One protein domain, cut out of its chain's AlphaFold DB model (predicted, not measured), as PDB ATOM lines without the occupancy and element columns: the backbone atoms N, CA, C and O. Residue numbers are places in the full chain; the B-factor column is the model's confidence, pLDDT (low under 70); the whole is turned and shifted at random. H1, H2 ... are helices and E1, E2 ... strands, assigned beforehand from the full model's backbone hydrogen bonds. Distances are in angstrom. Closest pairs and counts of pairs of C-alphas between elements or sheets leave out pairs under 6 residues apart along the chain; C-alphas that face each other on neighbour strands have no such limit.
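This is residues 20 to 159 of the 286 residues of an uncharacterized protein of Rhodohalobacter mucosus (UniProt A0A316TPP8). One long helix, H6, makes the long axis; H5 and the short H4, nearly end to end, run along it the opposite way, and H1 packs on it with a steep crossing. The small hairpin E1-E2 lies beside H4, H2 and H3 follow H1, and residues 145 to 159 stick out. The printed part has 140 residues with six named helices and two named strands, in the order H1 H2 H3 H4 E1 E2 H5 H6; E1 and E2 are antiparallel. It is mostly helix and loose, with a radius of gyration of the C-alphas of 20.3 A and spans of 77 by 34 by 30 A.

E1, residues 69 to 72, and E2, residues 75 to 78, form a hairpin, with N 70 and O 77 2.8 A apart, within hydrogen-bond range. The closest C-alphas of H4, residues 53 to 61, and E1 are those of Glu 59 and Tyr 70, 6.4 A apart. H4 and H5, residues 80 to 104, touch only at their ends, Leu 60 and Leu 80 having the closest C-alphas, 4.9 A. H6, residues 117 to 158, is the hub. It touches H4 with residues 133 to 144 alone, closest C-alphas Pro 53 and Leu 140, 5.6 A, at a shallow tilt of 30 degrees, opposite ways. H5 and H6 form a helical hairpin at 22 degrees, closest C-alphas Met 84 and Leu 130, 6.4 A. H1, residues 20 to 31, touches H6 at a steep tilt of 40 degrees, the same way, closest C-alphas Leu 25 and Ala 128, 4.8 A. H2, residues 37 to 40, and H3, residues 44 to 47, only just touch, only at the corner, with 3 pairs of C-alphas within 8 A, closest Arg 40 and Asp 46, 4.8 A. Every O i to N i+4 pair is within hydrogen-bond range in H1, H4, H5 and H6; H2 and H3 are too short for such a pair.

H6 is 61.9 A long, H5 36.0 A and H1 16.5 A. H1 begins at C-alpha 20, (-9.362, -37.535, 42.038), and H6 ends at C-alpha 158, (19.818, 4.736, 26.820).

The C-alphas of Gly 106 and Met 159 are the farthest apart, 77.2 A. The printed part has no cut; the link from H5 to H6 is long, and no printed residue is under 70 in pLDDT.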
ATOM      1  N   ILE A  20     -10.594 -37.381  41.247       96.06
ATOM      2  CA  ILE A  20      -9.362 -37.535  42.038       96.06
ATOM      3  C   ILE A  20      -8.273 -36.590  41.520       96.06
ATOM      4  O   ILE A  20      -7.682 -35.845  42.304       96.06
ATOM      5  N   TYR A  21      -8.044 -36.582  40.204       96.62
ATOM      6  CA  TYR A  21      -7.089 -35.681  39.561       96.62
ATOM      7  C   TYR A  21      -7.483 -34.220  39.801       96.62
ATOM      8  O   TYR A  21      -6.659 -33.429  40.249       96.62
ATOM      9  N   ASP A  22      -8.755 -33.869  39.603       94.75
ATOM     10  CA  ASP A  22      -9.241 -32.495  39.766       94.75
ATOM     11  C   ASP A  22      -9.108 -31.986  41.209       94.75
ATOM     12  O   ASP A  22      -8.824 -30.809  41.450       94.75
ATOM     13  N   SER A  23      -9.330 -32.862  42.191       95.69
ATOM     14  CA  SER A  23      -9.128 -32.556  43.611       95.69
ATOM     15  C   SER A  23      -7.645 -32.353  43.937       95.69
ATOM     16  O   SER A  23      -7.266 -31.358  44.571       95.69
ATOM     17  N   ALA A  24      -6.786 -33.255  43.451       95.94
ATOM     18  CA  ALA A  24      -5.343 -33.163  43.627       95.94
ATOM     19  C   ALA A  24      -4.762 -31.908  42.958       95.94
ATOM     20  O   ALA A  24      -3.964 -31.207  43.580       95.94
ATOM     21  N   LEU A  25      -5.218 -31.571  41.748       95.06
ATOM     22  CA  LEU A  25      -4.796 -30.390  40.994       95.06
ATOM     23  C   LEU A  25      -5.128 -29.110  41.767       95.06
ATOM     24  O   LEU A  25      -4.245 -28.294  42.031       95.06
ATOM     25  N   ARG A  26      -6.381 -28.968  42.225       94.19
ATOM     26  CA  ARG A  26      -6.818 -27.820  43.040       94.19
ATOM     27  C   ARG A  26      -6.020 -27.700  44.334       94.19
ATOM     28  O   ARG A  26      -5.598 -26.606  44.709       94.19
ATOM     29  N   THR A  27      -5.778 -28.827  44.999       95.69
ATOM     30  CA  THR A  27      -4.993 -28.870  46.236       95.69
ATOM     31  C   THR A  27      -3.548 -28.447  45.983       95.69
ATOM     32  O   THR A  27      -3.016 -27.615  46.719       95.69
ATOM     33  N   ALA A  28      -2.921 -28.962  44.926       94.31
ATOM     34  CA  ALA A  28      -1.558 -28.618  44.539       94.31
ATOM     35  C   ALA A  28      -1.440 -27.132  44.167       94.31
ATOM     36  O   ALA A  28      -0.562 -26.450  44.695       94.31
ATOM     37  N   MET A  29      -2.372 -26.599  43.371       93.38
ATOM     38  CA  MET A  29      -2.435 -25.169  43.055       93.38
ATOM     39  C   MET A  29      -2.606 -24.307  44.310       93.38
ATOM     40  O   MET A  29      -1.893 -23.323  44.482       93.38
ATOM     41  N   SER A  30      -3.488 -24.689  45.241       92.69
ATOM     42  CA  SER A  30      -3.676 -23.927  46.484       92.69
ATOM     43  C   SER A  30      -2.436 -23.915  47.381       92.69
ATOM     44  O   SER A  30      -2.269 -22.988  48.170       92.69
ATOM     45  N   LYS A  31      -1.562 -24.921  47.260       92.81
ATOM     46  CA  LYS A  31      -0.309 -25.049  48.014       92.81
ATOM     47  C   LYS A  31       0.896 -24.478  47.259       92.81
ATOM     48  O   LYS A  31       1.992 -24.461  47.812       92.81
ATOM     49  N   SER A  32       0.718 -24.032  46.018       92.31
ATOM     50  CA  SER A  32       1.788 -23.456  45.210       92.31
ATOM     51  C   SER A  32       2.152 -22.055  45.715       92.31
ATOM     52  O   SER A  32       1.298 -21.173  45.689       92.31
ATOM     53  N   PRO A  33       3.404 -21.782  46.119       91.44
ATOM     54  CA  PRO A  33       3.834 -20.418  46.439       91.44
ATOM     55  C   PRO A  33       3.976 -19.528  45.188       91.44
ATOM     56  O   PRO A  33       3.970 -18.299  45.287       91.44
ATOM     57  N   VAL A  34       4.066 -20.121  43.992       91.31
ATOM     58  CA  VAL A  34       4.081 -19.377  42.723       91.31
ATOM     59  C   VAL A  34       2.698 -18.779  42.459       91.31
ATOM     60  O   VAL A  34       2.579 -17.569  42.252       91.31
ATOM     61  N   PHE A  35       1.650 -19.603  42.549       90.38
ATOM     62  CA  PHE A  35       0.280 -19.201  42.219       90.38
ATOM     63  C   PHE A  35      -0.519 -18.652  43.411       90.38
ATOM     64  O   PHE A  35      -1.413 -17.829  43.222       90.38
ATOM     65  N   ASN A  36      -0.194 -19.038  44.649       90.69
ATOM     66  CA  ASN A  36      -0.908 -18.597  45.846       90.69
ATOM     67  C   ASN A  36      -0.087 -17.604  46.683       90.69
ATOM     68  O   ASN A  36       0.849 -17.972  47.398       90.69
ATOM     69  N   LYS A  37      -0.510 -16.332  46.677       88.50
ATOM     70  CA  LYS A  37       0.110 -15.249  47.463       88.50
ATOM     71  C   LYS A  37       0.097 -15.518  48.973       88.50
ATOM     72  O   LYS A  37       1.068 -15.197  49.650       88.50
ATOM     73  N   SER A  38      -0.969 -16.112  49.505       89.00
ATOM     74  CA  SER A  38      -1.073 -16.398  50.940       89.00
ATOM     75  C   SER A  38      -0.082 -17.465  51.381       89.00
ATOM     76  O   SER A  38       0.405 -17.398  52.501       89.00
ATOM     77  N   VAL A  39       0.235 -18.434  50.513       88.56
ATOM     78  CA  VAL A  39       1.303 -19.414  50.768       88.56
ATOM     79  C   VAL A  39       2.663 -18.752  50.611       88.56
ATOM     80  O   VAL A  39       3.507 -18.892  51.491       88.56
ATOM     81  N   ARG A  40       2.844 -17.961  49.548       89.81
ATOM     82  CA  ARG A  40       4.083 -17.228  49.269       89.81
ATOM     83  C   ARG A  40       4.565 -16.383  50.448       89.81
ATOM     84  O   ARG A  40       5.757 -16.298  50.698       89.81
ATOM     85  N   ASN A  41       3.643 -15.773  51.182       86.94
ATOM     86  CA  ASN A  41       3.975 -14.880  52.287       86.94
ATOM     87  C   ASN A  41       4.257 -15.602  53.621       86.94
ATOM     88  O   ASN A  41       4.552 -14.932  54.604       86.94
ATOM     89  N   ARG A  42       4.152 -16.938  53.691       86.62
ATOM     90  CA  ARG A  42       4.344 -17.687  54.951       86.62
ATOM     91  C   ARG A  42       5.799 -17.824  55.369       86.62
ATOM     92  O   ARG A  42       6.065 -17.996  56.552       86.62
ATOM     93  N   SER A  43       6.729 -17.805  54.419       83.06
ATOM     94  CA  SER A  43       8.147 -17.987  54.706       83.06
ATOM     95  C   SER A  43       9.011 -17.095  53.824       83.06
ATOM     96  O   SER A  43       8.633 -16.754  52.704       83.06
ATOM     97  N   PHE A  44      10.200 -16.746  54.322       78.19
ATOM     98  CA  PHE A  44      11.192 -15.995  53.546       78.19
ATOM     99  C   PHE A  44      11.622 -16.746  52.276       78.19
ATOM    100  O   PHE A  44      11.833 -16.150  51.223       78.19
ATOM    101  N   ARG A  45      11.718 -18.080  52.354       80.31
ATOM    102  CA  ARG A  45      12.045 -18.908  51.190       80.31
ATOM    103  C   ARG A  45      10.966 -18.785  50.119       80.31
ATOM    104  O   ARG A  45      11.295 -18.521  48.967       80.31
ATOM    105  N   ASP A  46       9.701 -18.941  50.492       82.88
ATOM    106  CA  ASP A  46       8.597 -18.893  49.532       82.88
ATOM    107  C   ASP A  46       8.423 -17.486  48.953       82.88
ATOM    108  O   ASP A  46       8.194 -17.339  47.751       82.88
ATOM    109  N   SER A  47       8.613 -16.444  49.768       80.50
ATOM    110  CA  SER A  47       8.523 -15.057  49.309       80.50
ATOM    111  C   SER A  47       9.614 -14.708  48.295       80.50
ATOM    112  O   SER A  47       9.363 -13.927  47.373       80.50
ATOM    113  N   SER A  48      10.782 -15.353  48.397       84.19
ATOM    114  CA  SER A  48      11.909 -15.148  47.484       84.19
ATOM    115  C   SER A  48      11.727 -15.754  46.085       84.19
ATOM    116  O   SER A  48      12.487 -15.438  45.174       84.19
ATOM    117  N   ILE A  49      10.707 -16.592  45.864       87.75
ATOM    118  CA  ILE A  49      10.516 -17.298  44.583       87.75
ATOM    119  C   ILE A  49      10.315 -16.330  43.412       87.75
ATOM    120  O   ILE A  49      10.839 -16.564  42.325       87.75
ATOM    121  N   LEU A  50       9.577 -15.236  43.624       87.44
ATOM    122  CA  LEU A  50       9.350 -14.237  42.576       87.44
ATOM    123  C   LEU A  50      10.471 -13.199  42.473       87.44
ATOM    124  O   LEU A  50      10.607 -12.583  41.421       87.44
ATOM    125  N   SER A  51      11.265 -12.998  43.529       87.12
ATOM    126  CA  SER A  51      12.435 -12.111  43.479       87.12
ATOM    127  C   SER A  51      13.676 -12.806  42.909       87.12
ATOM    128  O   SER A  51      14.553 -12.137  42.372       87.12
ATOM    129  N   ASN A  52      13.738 -14.140  42.967       90.06
ATOM    130  CA  ASN A  52      14.760 -14.961  42.323       90.06
ATOM    131  C   ASN A  52      14.125 -16.092  41.483       90.06
ATOM    132  O   ASN A  52      14.260 -17.278  41.816       90.06
ATOM    133  N   PRO A  53      13.458 -15.755  40.362       91.94
ATOM    134  CA  PRO A  53      12.748 -16.738  39.546       91.94
ATOM    135  C   PRO A  53      13.690 -17.769  38.910       91.94
ATOM    136  O   PRO A  53      13.303 -18.921  38.720       91.94
ATOM    137  N   LYS A  54      14.951 -17.398  38.637       91.56
ATOM    138  CA  LYS A  54      15.975 -18.323  38.119       91.56
ATOM    139  C   LYS A  54      16.313 -19.417  39.127       91.56
ATOM    140  O   LYS A  54      16.347 -20.586  38.753       91.56
ATOM    141  N   GLY A  55      16.537 -19.051  40.391       90.62
ATOM    142  CA  GLY A  55      16.804 -20.015  41.460       90.62
ATOM    143  C   GLY A  55      15.649 -21.000  41.626       90.62
ATOM    144  O   GLY A  55      15.861 -22.209  41.579       90.62
ATOM    145  N   ALA A  56      14.418 -20.489  41.707       92.38
ATOM    146  CA  ALA A  56      13.221 -21.319  41.816       92.38
ATOM    147  C   ALA A  56      13.034 -22.262  40.611       92.38
ATOM    148  O   ALA A  56      12.701 -23.436  40.782       92.38
ATOM    149  N   LEU A  57      13.300 -21.783  39.389       94.44
ATOM    150  CA  LEU A  57      13.220 -22.601  38.178       94.44
ATOM    151  C   LEU A  57      14.227 -23.762  38.199       94.44
ATOM    152  O   LEU A  57      13.895 -24.871  37.776       94.44
ATOM    153  N   VAL A  58      15.436 -23.527  38.715       93.38
ATOM    154  CA  VAL A  58      16.467 -24.564  38.860       93.38
ATOM    155  C   VAL A  58      16.035 -25.651  39.850       93.38
ATOM    156  O   VAL A  58      16.272 -26.824  39.574       93.38
ATOM    157  N   GLU A  59      15.348 -25.316  40.948       93.19
ATOM    158  CA  GLU A  59      14.812 -26.330  41.877       93.19
ATOM    159  C   GLU A  59      13.726 -27.212  41.223       93.19
ATOM    160  O   GLU A  59      13.606 -28.405  41.526       93.19
ATOM    161  N   LEU A  60      12.931 -26.641  40.310       94.44
ATOM    162  CA  LEU A  60      11.860 -27.355  39.608       94.44
ATOM    163  C   LEU A  60      12.386 -28.251  38.485       94.44
ATOM    164  O   LEU A  60      11.995 -29.416  38.399       94.44
ATOM    165  N   VAL A  61      13.242 -27.706  37.619       94.94
ATOM    166  CA  VAL A  61      13.652 -28.339  36.352       94.94
ATOM    167  C   VAL A  61      15.013 -29.032  36.462       94.94
ATOM    168  O   VAL A  61      15.224 -30.055  35.813       94.94
ATOM    169  N   GLY A  62      15.912 -28.513  37.299       92.06
ATOM    170  CA  GLY A  62      17.282 -29.002  37.435       92.06
ATOM    171  C   GLY A  62      18.205 -28.557  36.304       92.06
ATOM    172  O   GLY A  62      17.788 -27.898  35.350       92.06
ATOM    173  N   ASN A  63      19.484 -28.921  36.415       88.75
ATOM    174  CA  ASN A  63      20.474 -28.674  35.371       88.75
ATOM    175  C   ASN A  63      20.672 -29.935  34.503       88.75
ATOM    176  O   ASN A  63      21.158 -30.940  35.027       88.75
ATOM    177  N   PRO A  64      20.362 -29.909  33.192       84.12
ATOM    178  CA  PRO A  64      20.508 -31.080  32.323       84.12
ATOM    179  C   PRO A  64      21.958 -31.575  32.207       84.12
ATOM    180  O   PRO A  64      22.178 -32.772  32.071       84.12
ATOM    181  N   LEU A  65      22.957 -30.696  32.356       85.44
ATOM    182  CA  LEU A  65      24.380 -31.071  32.352       85.44
ATOM    183  C   LEU A  65      24.818 -31.792  33.640       85.44
ATOM    184  O   LEU A  65      25.948 -32.263  33.741       85.44
ATOM    185  N   ARG A  66      23.952 -31.836  34.656       85.56
ATOM    186  CA  ARG A  66      24.199 -32.453  35.967       85.56
ATOM    187  C   ARG A  66      23.113 -33.475  36.302       85.56
ATOM    188  O   ARG A  66      22.673 -33.547  37.446       85.56
ATOM    189  N   ASP A  67      22.633 -34.209  35.299       88.25
ATOM    190  CA  ASP A  67      21.572 -35.216  35.455       88.25
ATOM    191  C   ASP A  67      20.326 -34.656  36.171       88.25
ATOM    192  O   ASP A  67      19.769 -35.243  37.095       88.25
ATOM    193  N   TYR A  68      19.941 -33.428  35.814       91.81
ATOM    194  CA  TYR A  68      18.831 -32.685  36.413       91.81
ATOM    195  C   TYR A  68      18.916 -32.473  37.934       91.81
ATOM    196  O   TYR A  68      17.903 -32.222  38.596       91.81
ATOM    197  N   HIS A  69      20.118 -32.524  38.502       93.25
ATOM    198  CA  HIS A  69      20.350 -32.136  39.884       93.25
ATOM    199  C   HIS A  69      20.598 -30.630  39.999       93.25
ATOM    200  O   HIS A  69      21.005 -29.952  39.049       93.25
ATOM    201  N   TYR A  70      20.361 -30.105  41.194       91.19
ATOM    202  CA  TYR A  70      20.704 -28.747  41.588       91.19
ATOM    203  C   TYR A  70      21.419 -28.744  42.938       91.19
ATOM    204  O   TYR A  70      21.263 -29.666  43.743       91.19
ATOM    205  N   LEU A  71      22.233 -27.716  43.177       89.38
ATOM    206  CA  LEU A  71      22.971 -27.559  44.423       89.38
ATOM    207  C   LEU A  71      22.117 -26.781  45.429       89.38
ATOM    208  O   LEU A  71      21.716 -25.650  45.164       89.38
ATOM    209  N   TYR A  72      21.867 -27.372  46.592       86.31
ATOM    210  CA  TYR A  72      21.134 -26.745  47.686       86.31
ATOM    211  C   TYR A  72      21.881 -26.963  48.997       86.31
ATOM    212  O   TYR A  72      22.058 -28.107  49.423       86.31
ATOM    213  N   ASN A  73      22.319 -25.876  49.639       86.62
ATOM    214  CA  ASN A  73      23.127 -25.905  50.865       86.62
ATOM    215  C   ASN A  73      24.317 -26.880  50.759       86.62
ATOM    216  O   ASN A  73      24.510 -27.741  51.616       86.62
ATOM    217  N   GLY A  74      25.061 -26.803  49.649       88.88
ATOM    218  CA  GLY A  74      26.234 -27.649  49.390       88.88
ATOM    219  C   GLY A  74      25.932 -29.107  49.023       88.88
ATOM    220  O   GLY A  74      26.861 -29.868  48.783       88.88
ATOM    221  N   LYS A  75      24.657 -29.515  48.947       91.94
ATOM    222  CA  LYS A  75      24.258 -30.884  48.588       91.94
ATOM    223  C   LYS A  75      23.545 -30.921  47.244       91.94
ATOM    224  O   LYS A  75      22.658 -30.108  46.984       91.94
ATOM    225  N   TRP A  76      23.903 -31.895  46.415       91.69
ATOM    226  CA  TRP A  76      23.193 -32.172  45.169       91.69
ATOM    227  C   TRP A  76      21.839 -32.813  45.468       91.69
ATOM    228  O   TRP A  76      21.752 -33.797  46.203       91.69
ATOM    229  N   LYS A  77      20.777 -32.242  44.905       93.19
ATOM    230  CA  LYS A  77      19.407 -32.747  45.010       93.19
ATOM    231  C   LYS A  77      18.814 -32.910  43.623       93.19
ATOM    232  O   LYS A  77      19.017 -32.053  42.767       93.19
ATOM    233  N   LEU A  78      18.070 -33.993  43.408       93.88
ATOM    234  CA  LEU A  78      17.304 -34.174  42.179       93.88
ATOM    235  C   LEU A  78      16.185 -33.130  42.128       93.88
ATOM    236  O   LEU A  78      15.478 -32.932  43.120       93.88
ATOM    237  N   ALA A  79      16.023 -32.472  40.983       95.69
ATOM    238  CA  ALA A  79      14.954 -31.500  40.807       95.69
ATOM    239  C   ALA A  79      13.561 -32.147  40.852       95.69
ATOM    240  O   ALA A  79      13.376 -33.338  40.572       95.69
ATOM    241  N   LEU A  80      12.561 -31.338  41.208       94.62
ATOM    242  CA  LEU A  80      11.219 -31.827  41.527       94.62
ATOM    243  C   LEU A  80      10.523 -32.500  40.335       94.62
ATOM    244  O   LEU A  80       9.997 -33.604  40.483       94.62
ATOM    245  N   ILE A  81      10.541 -31.878  39.151       96.00
ATOM    246  CA  ILE A  81       9.870 -32.404  37.949       96.00
ATOM    247  C   ILE A  81      10.495 -33.742  37.496       96.00
ATOM    248  O   ILE A  81       9.749 -34.717  37.347       96.00
ATOM    249  N   PRO A  82      11.826 -33.856  37.303       95.94
ATOM    250  CA  PRO A  82      12.471 -35.139  37.009       95.94
ATOM    251  C   PRO A  82      12.181 -36.220  38.058       95.94
ATOM    252  O   PRO A  82      11.862 -37.357  37.700       95.94
ATOM    253  N   GLY A  83      12.224 -35.867  39.348       94.56
ATOM    254  CA  GLY A  83      11.902 -36.787  40.439       94.56
ATOM    255  C   GLY A  83      10.479 -37.340  40.345       94.56
ATOM    256  O   GLY A  83      10.277 -38.553  40.446       94.56
ATOM    257  N   MET A  84       9.496 -36.480  40.069       94.81
ATOM    258  CA  MET A  84       8.097 -36.880  39.878       94.81
ATOM    259  C   MET A  84       7.897 -37.749  38.630       94.81
ATOM    260  O   MET A  84       7.171 -38.743  38.681       94.81
ATOM    261  N   LYS A  85       8.586 -37.449  37.523       95.69
ATOM    262  CA  LYS A  85       8.562 -38.303  36.322       95.69
ATOM    263  C   LYS A  85       9.112 -39.703  36.611       95.69
ATOM    264  O   LYS A  85       8.493 -40.693  36.220       95.69
ATOM    265  N   LYS A  86      10.222 -39.806  37.351       95.31
ATOM    266  CA  LYS A  86      10.795 -41.094  37.784       95.31
ATOM    267  C   LYS A  86       9.815 -41.878  38.663       95.31
ATOM    268  O   LYS A  86       9.619 -43.074  38.464       95.31
ATOM    269  N   GLN A  87       9.152 -41.188  39.584       94.38
ATOM    270  CA  GLN A  87       8.113 -41.736  40.453       94.38
ATOM    271  C   GLN A  87       6.881 -42.258  39.691       94.38
ATOM    272  O   GLN A  87       6.341 -43.309  40.042       94.38
ATOM    273  N   LEU A  88       6.426 -41.549  38.656       96.44
ATOM    274  CA  LEU A  88       5.339 -42.004  37.782       96.44
ATOM    275  C   LEU A  88       5.760 -43.211  36.941       96.44
ATOM    276  O   LEU A  88       4.981 -44.153  36.784       96.44
ATOM    277  N   LEU A  89       6.998 -43.227  36.442       96.69
ATOM    278  CA  LEU A  89       7.545 -44.377  35.721       96.69
ATOM    279  C   LEU A  89       7.604 -45.625  36.614       96.69
ATOM    280  O   LEU A  89       7.287 -46.726  36.167       96.69
ATOM    281  N   GLU A  90       7.973 -45.465  37.884       96.12
ATOM    282  CA  GLU A  90       7.968 -46.559  38.852       96.12
ATOM    283  C   GLU A  90       6.552 -47.098  39.105       96.12
ATOM    284  O   GLU A  90       6.363 -48.313  39.123       96.12
ATOM    285  N   LEU A  91       5.540 -46.228  39.210       96.06
ATOM    286  CA  LEU A  91       4.138 -46.657  39.308       96.06
ATOM    287  C   LEU A  91       3.699 -47.479  38.091       96.06
ATOM    288  O   LEU A  91       3.069 -48.521  38.254       96.06
ATOM    289  N   HIS A  92       4.095 -47.075  36.881       95.88
ATOM    290  CA  HIS A  92       3.833 -47.856  35.667       95.88
ATOM    291  C   HIS A  92       4.506 -49.230  35.708       95.88
ATOM    292  O   HIS A  92       3.904 -50.224  35.302       95.88
ATOM    293  N   LYS A  93       5.738 -49.317  36.224       96.94
ATOM    294  CA  LYS A  93       6.417 -50.606  36.422       96.94
ATOM    295  C   LYS A  93       5.672 -51.476  37.435       96.94
ATOM    296  O   LYS A  93       5.448 -52.647  37.150       96.94
ATOM    297  N   ARG A  94       5.230 -50.907  38.562       96.06
ATOM    298  CA  ARG A  94       4.434 -51.620  39.577       96.06
ATOM    299  C   ARG A  94       3.130 -52.162  38.996       96.06
ATOM    300  O   ARG A  94       2.822 -53.325  39.227       96.06
ATOM    301  N   PHE A  95       2.421 -51.367  38.194       97.12
ATOM    302  CA  PHE A  95       1.217 -51.824  37.498       97.12
ATOM    303  C   PHE A  95       1.515 -52.983  36.541       97.12
ATOM    304  O   PHE A  95       0.841 -54.006  36.599       97.12
ATOM    305  N   LYS A  96       2.572 -52.881  35.724       96.12
ATOM    306  CA  LYS A  96       2.986 -53.975  34.829       96.12
ATOM    307  C   LYS A  96       3.322 -55.257  35.594       96.12
ATOM    308  O   LYS A  96       2.936 -56.337  35.157       96.12
ATOM    309  N   THR A  97       4.027 -55.155  36.720       96.25
ATOM    310  CA  THR A  97       4.340 -56.310  37.574       96.25
ATOM    311  C   THR A  97       3.074 -56.909  38.177       96.25
ATOM    312  O   THR A  97       2.892 -58.120  38.112       96.25
ATOM    313  N   TRP A  98       2.174 -56.075  38.701       96.50
ATOM    314  CA  TRP A  98       0.889 -56.520  39.234       96.50
ATOM    315  C   TRP A  98       0.040 -57.224  38.168       96.50
ATOM    316  O   TRP A  98      -0.459 -58.315  38.420       96.50
ATOM    317  N   ALA A  99      -0.064 -56.664  36.960       95.44
ATOM    318  CA  ALA A  99      -0.838 -57.247  35.866       95.44
ATOM    319  C   ALA A  99      -0.290 -58.622  35.447       95.44
ATOM    320  O   ALA A  99      -1.053 -59.571  35.286       95.44
ATOM    321  N   LYS A 100       1.042 -58.756  35.346       95.31
ATOM    322  CA  LYS A 100       1.704 -60.053  35.110       95.31
ATOM    323  C   LYS A 100       1.436 -61.050  36.236       95.31
ATOM    324  O   LYS A 100       1.245 -62.231  35.968       95.31
ATOM    325  N   GLN A 101       1.413 -60.576  37.480       94.69
ATOM    326  CA  GLN A 101       1.146 -61.407  38.647       94.69
ATOM    327  C   GLN A 101      -0.277 -61.976  38.628       94.69
ATOM    328  O   GLN A 101      -0.448 -63.151  38.922       94.69
ATOM    329  N   GLN A 102      -1.280 -61.186  38.226       95.00
ATOM    330  CA  GLN A 102      -2.663 -61.670  38.112       95.00
ATOM    331  C   GLN A 102      -2.792 -62.834  37.120       95.00
ATOM    332  O   GLN A 102      -3.494 -63.801  37.406       95.00
ATOM    333  N   VAL A 103      -2.084 -62.756  35.987       95.56
ATOM    334  CA  VAL A 103      -2.042 -63.840  34.990       95.56
ATOM    335  C   VAL A 103      -1.313 -65.060  35.547       95.56
ATOM    336  O   VAL A 103      -1.819 -66.174  35.463       95.56
ATOM    337  N   ARG A 104      -0.141 -64.855  36.165       95.06
ATOM    338  CA  ARG A 104       0.654 -65.941  36.760       95.06
ATOM    339  C   ARG A 104      -0.114 -66.705  37.838       95.06
ATOM    340  O   ARG A 104       0.018 -67.918  37.930       95.06
ATOM    341  N   ASP A 105      -0.911 -65.994  38.627       95.69
ATOM    342  CA  ASP A 105      -1.701 -66.567  39.716       95.69
ATOM    343  C   ASP A 105      -3.018 -67.193  39.218       95.69
ATOM    344  O   ASP A 105      -3.842 -67.603  40.032       95.69
ATOM    345  N   GLY A 106      -3.253 -67.234  37.899       94.00
ATOM    346  CA  GLY A 106      -4.445 -67.827  37.290       94.00
ATOM    347  C   GLY A 106      -5.742 -67.056  37.549       94.00
ATOM    348  O   GLY A 106      -6.824 -67.573  37.291       94.00
ATOM    349  N   LYS A 107      -5.660 -65.820  38.059       93.12
ATOM    350  CA  LYS A 107      -6.844 -64.998  38.368       93.12
ATOM    351  C   LYS A 107      -7.517 -64.454  37.111       93.12
ATOM    352  O   LYS A 107      -8.714 -64.190  37.126       93.12
ATOM    353  N   VAL A 108      -6.740 -64.256  36.048       94.31
ATOM    354  CA  VAL A 108      -7.190 -63.743  34.748       94.31
ATOM    355  C   VAL A 108      -6.393 -64.402  33.622       94.31
ATOM    356  O   VAL A 108      -5.229 -64.750  33.810       94.31
ATOM    357  N   LEU A 109      -7.008 -64.542  32.446       90.88
ATOM    358  CA  LEU A 109      -6.360 -65.124  31.262       90.88
ATOM    359  C   LEU A 109      -5.422 -64.135  30.552       90.88
ATOM    360  O   LEU A 109      -4.377 -64.530  30.043       90.88
ATOM    361  N   GLU A 110      -5.763 -62.845  30.552       92.81
ATOM    362  CA  GLU A 110      -4.972 -61.782  29.926       92.81
ATOM    363  C   GLU A 110      -4.568 -60.703  30.943       92.81
ATOM    364  O   GLU A 110      -5.310 -60.454  31.899       92.81
ATOM    365  N   PRO A 111      -3.417 -60.021  30.755       91.94
ATOM    366  CA  PRO A 111      -3.018 -58.913  31.615       91.94
ATOM    367  C   PRO A 111      -4.101 -57.821  31.655       91.94
ATOM    368  O   PRO A 111      -4.471 -57.302  30.597       91.94
ATOM    369  N   PRO A 112      -4.580 -57.413  32.846       92.88
ATOM    370  CA  PRO A 112      -5.590 -56.368  32.948       92.88
ATOM    371  C   PRO A 112      -5.119 -55.064  32.297       92.88
ATOM    372  O   PRO A 112      -3.991 -54.615  32.521       92.88
ATOM    373  N   LYS A 113      -5.994 -54.446  31.497       93.81
ATOM    374  CA  LYS A 113      -5.741 -53.135  30.868       93.81
ATOM    375  C   LYS A 113      -6.026 -51.981  31.827       93.81
ATOM    376  O   LYS A 113      -5.378 -50.938  31.758       93.81
ATOM    377  N   GLU A 114      -6.981 -52.183  32.727       94.12
ATOM    378  CA  GLU A 114      -7.371 -51.203  33.729       94.12
ATOM    379  C   GLU A 114      -6.465 -51.267  34.953       94.12
ATOM    380  O   GLU A 114      -6.009 -52.329  35.384       94.12
ATOM    381  N   TRP A 115      -6.193 -50.093  35.513       94.62
ATOM    382  CA  TRP A 115      -5.372 -49.966  36.702       94.62
ATOM    383  C   TRP A 115      -6.191 -50.326  37.942       94.62
ATOM    384  O   TRP A 115      -7.321 -49.853  38.066       94.62
ATOM    385  N   PRO A 116      -5.629 -51.078  38.905       95.25
ATOM    386  CA  PRO A 116      -6.298 -51.276  40.180       95.25
ATOM    387  C   PRO A 116      -6.448 -49.922  40.882       95.25
ATOM    388  O   PRO A 116      -5.546 -49.080  40.807       95.25
ATOM    389  N   PHE A 117      -7.577 -49.731  41.570       94.88
ATOM    390  CA  PHE A 117      -8.004 -48.439  42.115       94.88
ATOM    391  C   PHE A 117      -6.894 -47.693  42.871       94.88
ATOM    392  O   PHE A 117      -6.635 -46.527  42.584       94.88
ATOM    393  N   GLU A 118      -6.170 -48.377  43.759       95.25
ATOM    394  CA  GLU A 118      -5.083 -47.777  44.545       95.25
ATOM    395  C   GLU A 118      -3.935 -47.236  43.677       95.25
ATOM    396  O   GLU A 118      -3.441 -46.128  43.899       95.25
ATOM    397  N   LEU A 119      -3.519 -47.977  42.644       95.62
ATOM    398  CA  LEU A 119      -2.461 -47.516  41.738       95.62
ATOM    399  C   LEU A 119      -2.960 -46.412  40.806       95.62
ATOM    400  O   LEU A 119      -2.198 -45.493  40.499       95.62
ATOM    401  N   LEU A 120      -4.221 -46.488  40.366       96.12
ATOM    402  CA  LEU A 120      -4.844 -45.454  39.542       96.12
ATOM    403  C   LEU A 120      -4.939 -44.133  40.307       96.12
ATOM    404  O   LEU A 120      -4.518 -43.099  39.795       96.12
ATOM    405  N   LYS A 121      -5.432 -44.173  41.546       96.69
ATOM    406  CA  LYS A 121      -5.521 -43.011  42.432       96.69
ATOM    407  C   LYS A 121      -4.155 -42.354  42.617       96.69
ATOM    408  O   LYS A 121      -4.007 -41.168  42.328       96.69
ATOM    409  N   LEU A 122      -3.141 -43.133  43.005       96.44
ATOM    410  CA  LEU A 122      -1.770 -42.639  43.183       96.44
ATOM    411  C   LEU A 122      -1.189 -42.031  41.903       96.44
ATOM    412  O   LEU A 122      -0.472 -41.029  41.958       96.44
ATOM    413  N   ARG A 123      -1.473 -42.640  40.748       96.88
ATOM    414  CA  ARG A 123      -1.058 -42.116  39.449       96.88
ATOM    415  C   ARG A 123      -1.709 -40.759  39.178       96.88
ATOM    416  O   ARG A 123      -0.975 -39.808  38.929       96.88
ATOM    417  N   LEU A 124      -3.036 -40.667  39.272       97.06
ATOM    418  CA  LEU A 124      -3.793 -39.440  39.001       97.06
ATOM    419  C   LEU A 124      -3.377 -38.293  39.934       97.06
ATOM    420  O   LEU A 124      -3.186 -37.168  39.480       97.06
ATOM    421  N   GLU A 125      -3.170 -38.572  41.223       97.00
ATOM    422  CA  GLU A 125      -2.681 -37.580  42.189       97.00
ATOM    423  C   GLU A 125      -1.285 -37.059  41.818       97.00
ATOM    424  O   GLU A 125      -1.031 -35.852  41.860       97.00
ATOM    425  N   ARG A 126      -0.366 -37.951  41.422       96.38
ATOM    426  CA  ARG A 126       0.996 -37.562  41.024       96.38
ATOM    427  C   ARG A 126       1.040 -36.834  39.688       96.38
ATOM    428  O   ARG A 126       1.829 -35.902  39.558       96.38
ATOM    429  N   GLU A 127       0.221 -37.236  38.720       96.38
ATOM    430  CA  GLU A 127       0.068 -36.528  37.444       96.38
ATOM    431  C   GLU A 127      -0.422 -35.098  37.685       96.38
ATOM    432  O   GLU A 127       0.205 -34.161  37.202       96.38
ATOM    433  N   ALA A 128      -1.441 -34.912  38.531       96.31
ATOM    434  CA  ALA A 128      -1.945 -33.584  38.876       96.31
ATOM    435  C   ALA A 128      -0.870 -32.692  39.519       96.31
ATOM    436  O   ALA A 128      -0.708 -31.531  39.148       96.31
ATOM    437  N   ILE A 129      -0.101 -33.227  40.476       95.75
ATOM    438  CA  ILE A 129       0.983 -32.468  41.115       95.75
ATOM    439  C   ILE A 129       2.077 -32.121  40.095       95.75
ATOM    440  O   ILE A 129       2.568 -30.992  40.097       95.75
ATOM    441  N   LEU A 130       2.460 -33.069  39.233       95.88
ATOM    442  CA  LEU A 130       3.456 -32.848  38.185       95.88
ATOM    443  C   LEU A 130       3.017 -31.740  37.225       95.88
ATOM    444  O   LEU A 130       3.819 -30.856  36.925       95.88
ATOM    445  N   ASP A 131       1.761 -31.764  36.783       95.31
ATOM    446  CA  ASP A 131       1.229 -30.775  35.849       95.31
ATOM    447  C   ASP A 131       1.243 -29.367  36.488       95.31
ATOM    448  O   ASP A 131       1.708 -28.419  35.855       95.31
ATOM    449  N   VAL A 132       0.927 -29.228  37.788       95.25
ATOM    450  CA  VAL A 132       1.127 -27.953  38.516       95.25
ATOM    451  C   VAL A 132       2.597 -27.524  38.528       95.25
ATOM    452  O   VAL A 132       2.885 -26.360  38.263       95.25
ATOM    453  N   ARG A 133       3.551 -28.427  38.798       95.19
ATOM    454  CA  ARG A 133       4.988 -28.073  38.794       95.19
ATOM    455  C   ARG A 133       5.480 -27.632  37.417       95.19
ATOM    456  O   ARG A 133       6.325 -26.744  37.327       95.19
ATOM    457  N   ILE A 134       4.958 -28.233  36.350       94.88
ATOM    458  CA  ILE A 134       5.261 -27.822  34.975       94.88
ATOM    459  C   ILE A 134       4.719 -26.414  34.712       94.88
ATOM    460  O   ILE A 134       5.461 -25.572  34.205       94.88
ATOM    461  N   GLN A 135       3.480 -26.128  35.118       94.19
ATOM    462  CA  GLN A 135       2.893 -24.792  34.990       94.19
ATOM    463  C   GLN A 135       3.687 -23.740  35.779       94.19
ATOM    464  O   GLN A 135       3.960 -22.658  35.261       94.19
ATOM    465  N   GLU A 136       4.121 -24.055  37.004       94.00
ATOM    466  CA  GLU A 136       4.996 -23.178  37.794       94.00
ATOM    467  C   GLU A 136       6.298 -22.862  37.047       94.00
ATOM    468  O   GLU A 136       6.703 -21.702  36.964       94.00
ATOM    469  N   ALA A 137       6.941 -23.879  36.467       94.88
ATOM    470  CA  ALA A 137       8.168 -23.702  35.701       94.88
ATOM    471  C   ALA A 137       7.948 -22.828  34.455       94.88
ATOM    472  O   ALA A 137       8.782 -21.973  34.159       94.88
ATOM    473  N   ASN A 138       6.831 -23.004  33.745       94.12
ATOM    474  CA  ASN A 138       6.480 -22.181  32.585       94.12
ATOM    475  C   ASN A 138       6.266 -20.717  32.984       94.12
ATOM    476  O   ASN A 138       6.877 -19.828  32.394       94.12
ATOM    477  N   TYR A 139       5.507 -20.470  34.050       93.81
ATOM    478  CA  TYR A 139       5.292 -19.121  34.569       93.81
ATOM    479  C   TYR A 139       6.605 -18.432  34.976       93.81
ATOM    480  O   TYR A 139       6.836 -17.266  34.655       93.81
ATOM    481  N   LEU A 140       7.510 -19.152  35.649       93.94
ATOM    482  CA  LEU A 140       8.818 -18.609  36.022       93.94
ATOM    483  C   LEU A 140       9.690 -18.294  34.797       93.94
ATOM    484  O   LEU A 140      10.383 -17.278  34.803       93.94
ATOM    485  N   ARG A 141       9.643 -19.114  33.736       94.19
ATOM    486  CA  ARG A 141      10.326 -18.813  32.464       94.19
ATOM    487  C   ARG A 141       9.793 -17.532  31.835       94.19
ATOM    488  O   ARG A 141      10.593 -16.681  31.463       94.19
ATOM    489  N   GLU A 142       8.474 -17.359  31.777       93.44
ATOM    490  CA  GLU A 142       7.867 -16.130  31.254       93.44
ATOM    491  C   GLU A 142       8.293 -14.889  32.043       93.44
ATOM    492  O   GLU A 142       8.553 -13.842  31.454       93.44
ATOM    493  N   LEU A 143       8.383 -14.987  33.374       91.62
ATOM    494  CA  LEU A 143       8.879 -13.884  34.200       91.62
ATOM    495  C   LEU A 143      10.335 -13.538  33.882       91.62
ATOM    496  O   LEU A 143      10.667 -12.358  33.780       91.62
ATOM    497  N   ILE A 144      11.188 -14.550  33.706       91.81
ATOM    498  CA  ILE A 144      12.597 -14.353  33.347       91.81
ATOM    499  C   ILE A 144      12.717 -13.678  31.979       91.81
ATOM    500  O   ILE A 144      13.512 -12.751  31.834       91.81
ATOM    501  N   GLU A 145      11.939 -14.112  30.986       92.25
ATOM    502  CA  GLU A 145      11.957 -13.495  29.657       92.25
ATOM    503  C   GLU A 145      11.435 -12.057  29.694       92.25
ATOM    504  O   GLU A 145      12.104 -11.162  29.185       92.25
ATOM    505  N   LYS A 146      10.341 -11.777  30.413       91.19
ATOM    506  CA  LYS A 146       9.857 -10.399  30.612       91.19
ATOM    507  C   LYS A 146      10.898  -9.499  31.273       91.19
ATOM    508  O   LYS A 146      11.014  -8.328  30.918       91.19
ATOM    509  N   GLU A 147      11.658 -10.016  32.236       89.62
ATOM    510  CA  GLU A 147      12.740  -9.259  32.871       89.62
ATOM    511  C   GLU A 147      13.878  -8.966  31.883       89.62
ATOM    512  O   GLU A 147      14.398  -7.849  31.859       89.62
ATOM    513  N   LYS A 148      14.246  -9.940  31.039       87.81
ATOM    514  CA  LYS A 148      15.233  -9.740  29.969       87.81
ATOM    515  C   LYS A 148      14.754  -8.711  28.952       87.81
ATOM    516  O   LYS A 148      15.516  -7.811  28.623       87.81
ATOM    517  N   GLU A 149      13.507  -8.810  28.498       87.25
ATOM    518  CA  GLU A 149      12.901  -7.849  27.575       87.25
ATOM    519  C   GLU A 149      12.872  -6.446  28.173       87.25
ATOM    520  O   GLU A 149      13.235  -5.483  27.504       87.25
ATOM    521  N   LYS A 150      12.486  -6.315  29.448       87.00
ATOM    522  CA  LYS A 150      12.494  -5.029  30.149       87.00
ATOM    523  C   LYS A 150      13.901  -4.434  30.185       87.00
ATOM    524  O   LYS A 150      14.071  -3.283  29.799       87.00
ATOM    525  N   LYS A 151      14.904  -5.228  30.567       83.19
ATOM    526  CA  LYS A 151      16.313  -4.804  30.570       83.19
ATOM    527  C   LYS A 151      16.811  -4.437  29.173       83.19
ATOM    528  O   LYS A 151      17.551  -3.472  29.032       83.19
ATOM    529  N   ALA A 152      16.410  -5.180  28.144       79.50
ATOM    530  CA  ALA A 152      16.757  -4.878  26.758       79.50
ATOM    531  C   ALA A 152      16.124  -3.559  26.288       79.50
ATOM    532  O   ALA A 152      16.797  -2.761  25.641       79.50
ATOM    533  N   ARG A 153      14.866  -3.288  26.662       81.75
ATOM    534  CA  ARG A 153      14.186  -2.012  26.382       81.75
ATOM    535  C   ARG A 153      14.842  -0.844  27.111       81.75
ATOM    536  O   ARG A 153      15.118   0.162  26.475       81.75
ATOM    537  N   GLU A 154      15.128  -0.993  28.405       80.81
ATOM    538  CA  GLU A 154      15.836   0.021  29.203       80.81
ATOM    539  C   GLU A 154      17.217   0.334  28.608       80.81
ATOM    540  O   GLU A 154      17.585   1.495  28.461       80.81
ATOM    541  N   ARG A 155      17.963  -0.695  28.188       73.81
ATOM    542  CA  ARG A 155      19.240  -0.506  27.482       73.81
ATOM    543  C   ARG A 155      19.061   0.207  26.149       73.81
ATOM    544  O   ARG A 155      19.758   1.180  25.897       73.81
ATOM    545  N   SER A 156      18.096  -0.223  25.339       74.19
ATOM    546  CA  SER A 156      17.815   0.399  24.040       74.19
ATOM    547  C   SER A 156      17.413   1.869  24.182       74.19
ATOM    548  O   SER A 156      17.783   2.666  23.334       74.19
ATOM    549  N   SER A 157      16.709   2.251  25.257       74.81
ATOM    550  CA  SER A 157      16.344   3.654  25.501       74.81
ATOM    551  C   SER A 157      17.517   4.559  25.889       74.81
ATOM    552  O   SER A 157      17.409   5.766  25.725       74.81
ATOM    553  N   ILE A 158      18.612   3.993  26.404       77.50
ATOM    554  CA  ILE A 158      19.818   4.736  26.820       77.50
ATOM    555  C   ILE A 158      20.905   4.666  25.729       77.50
ATOM    556  O   ILE A 158      21.889   5.406  25.747       77.50
ATOM    557  N   MET A 159      20.750   3.758  24.763       85.06
ATOM    558  CA  MET A 159      21.711   3.550  23.689       85.06
ATOM    559  C   MET A 159      21.861   4.823  22.857       85.06
ATOM    560  O   MET A 159      20.904   5.277  22.237       85.06
TER     561      MET A 159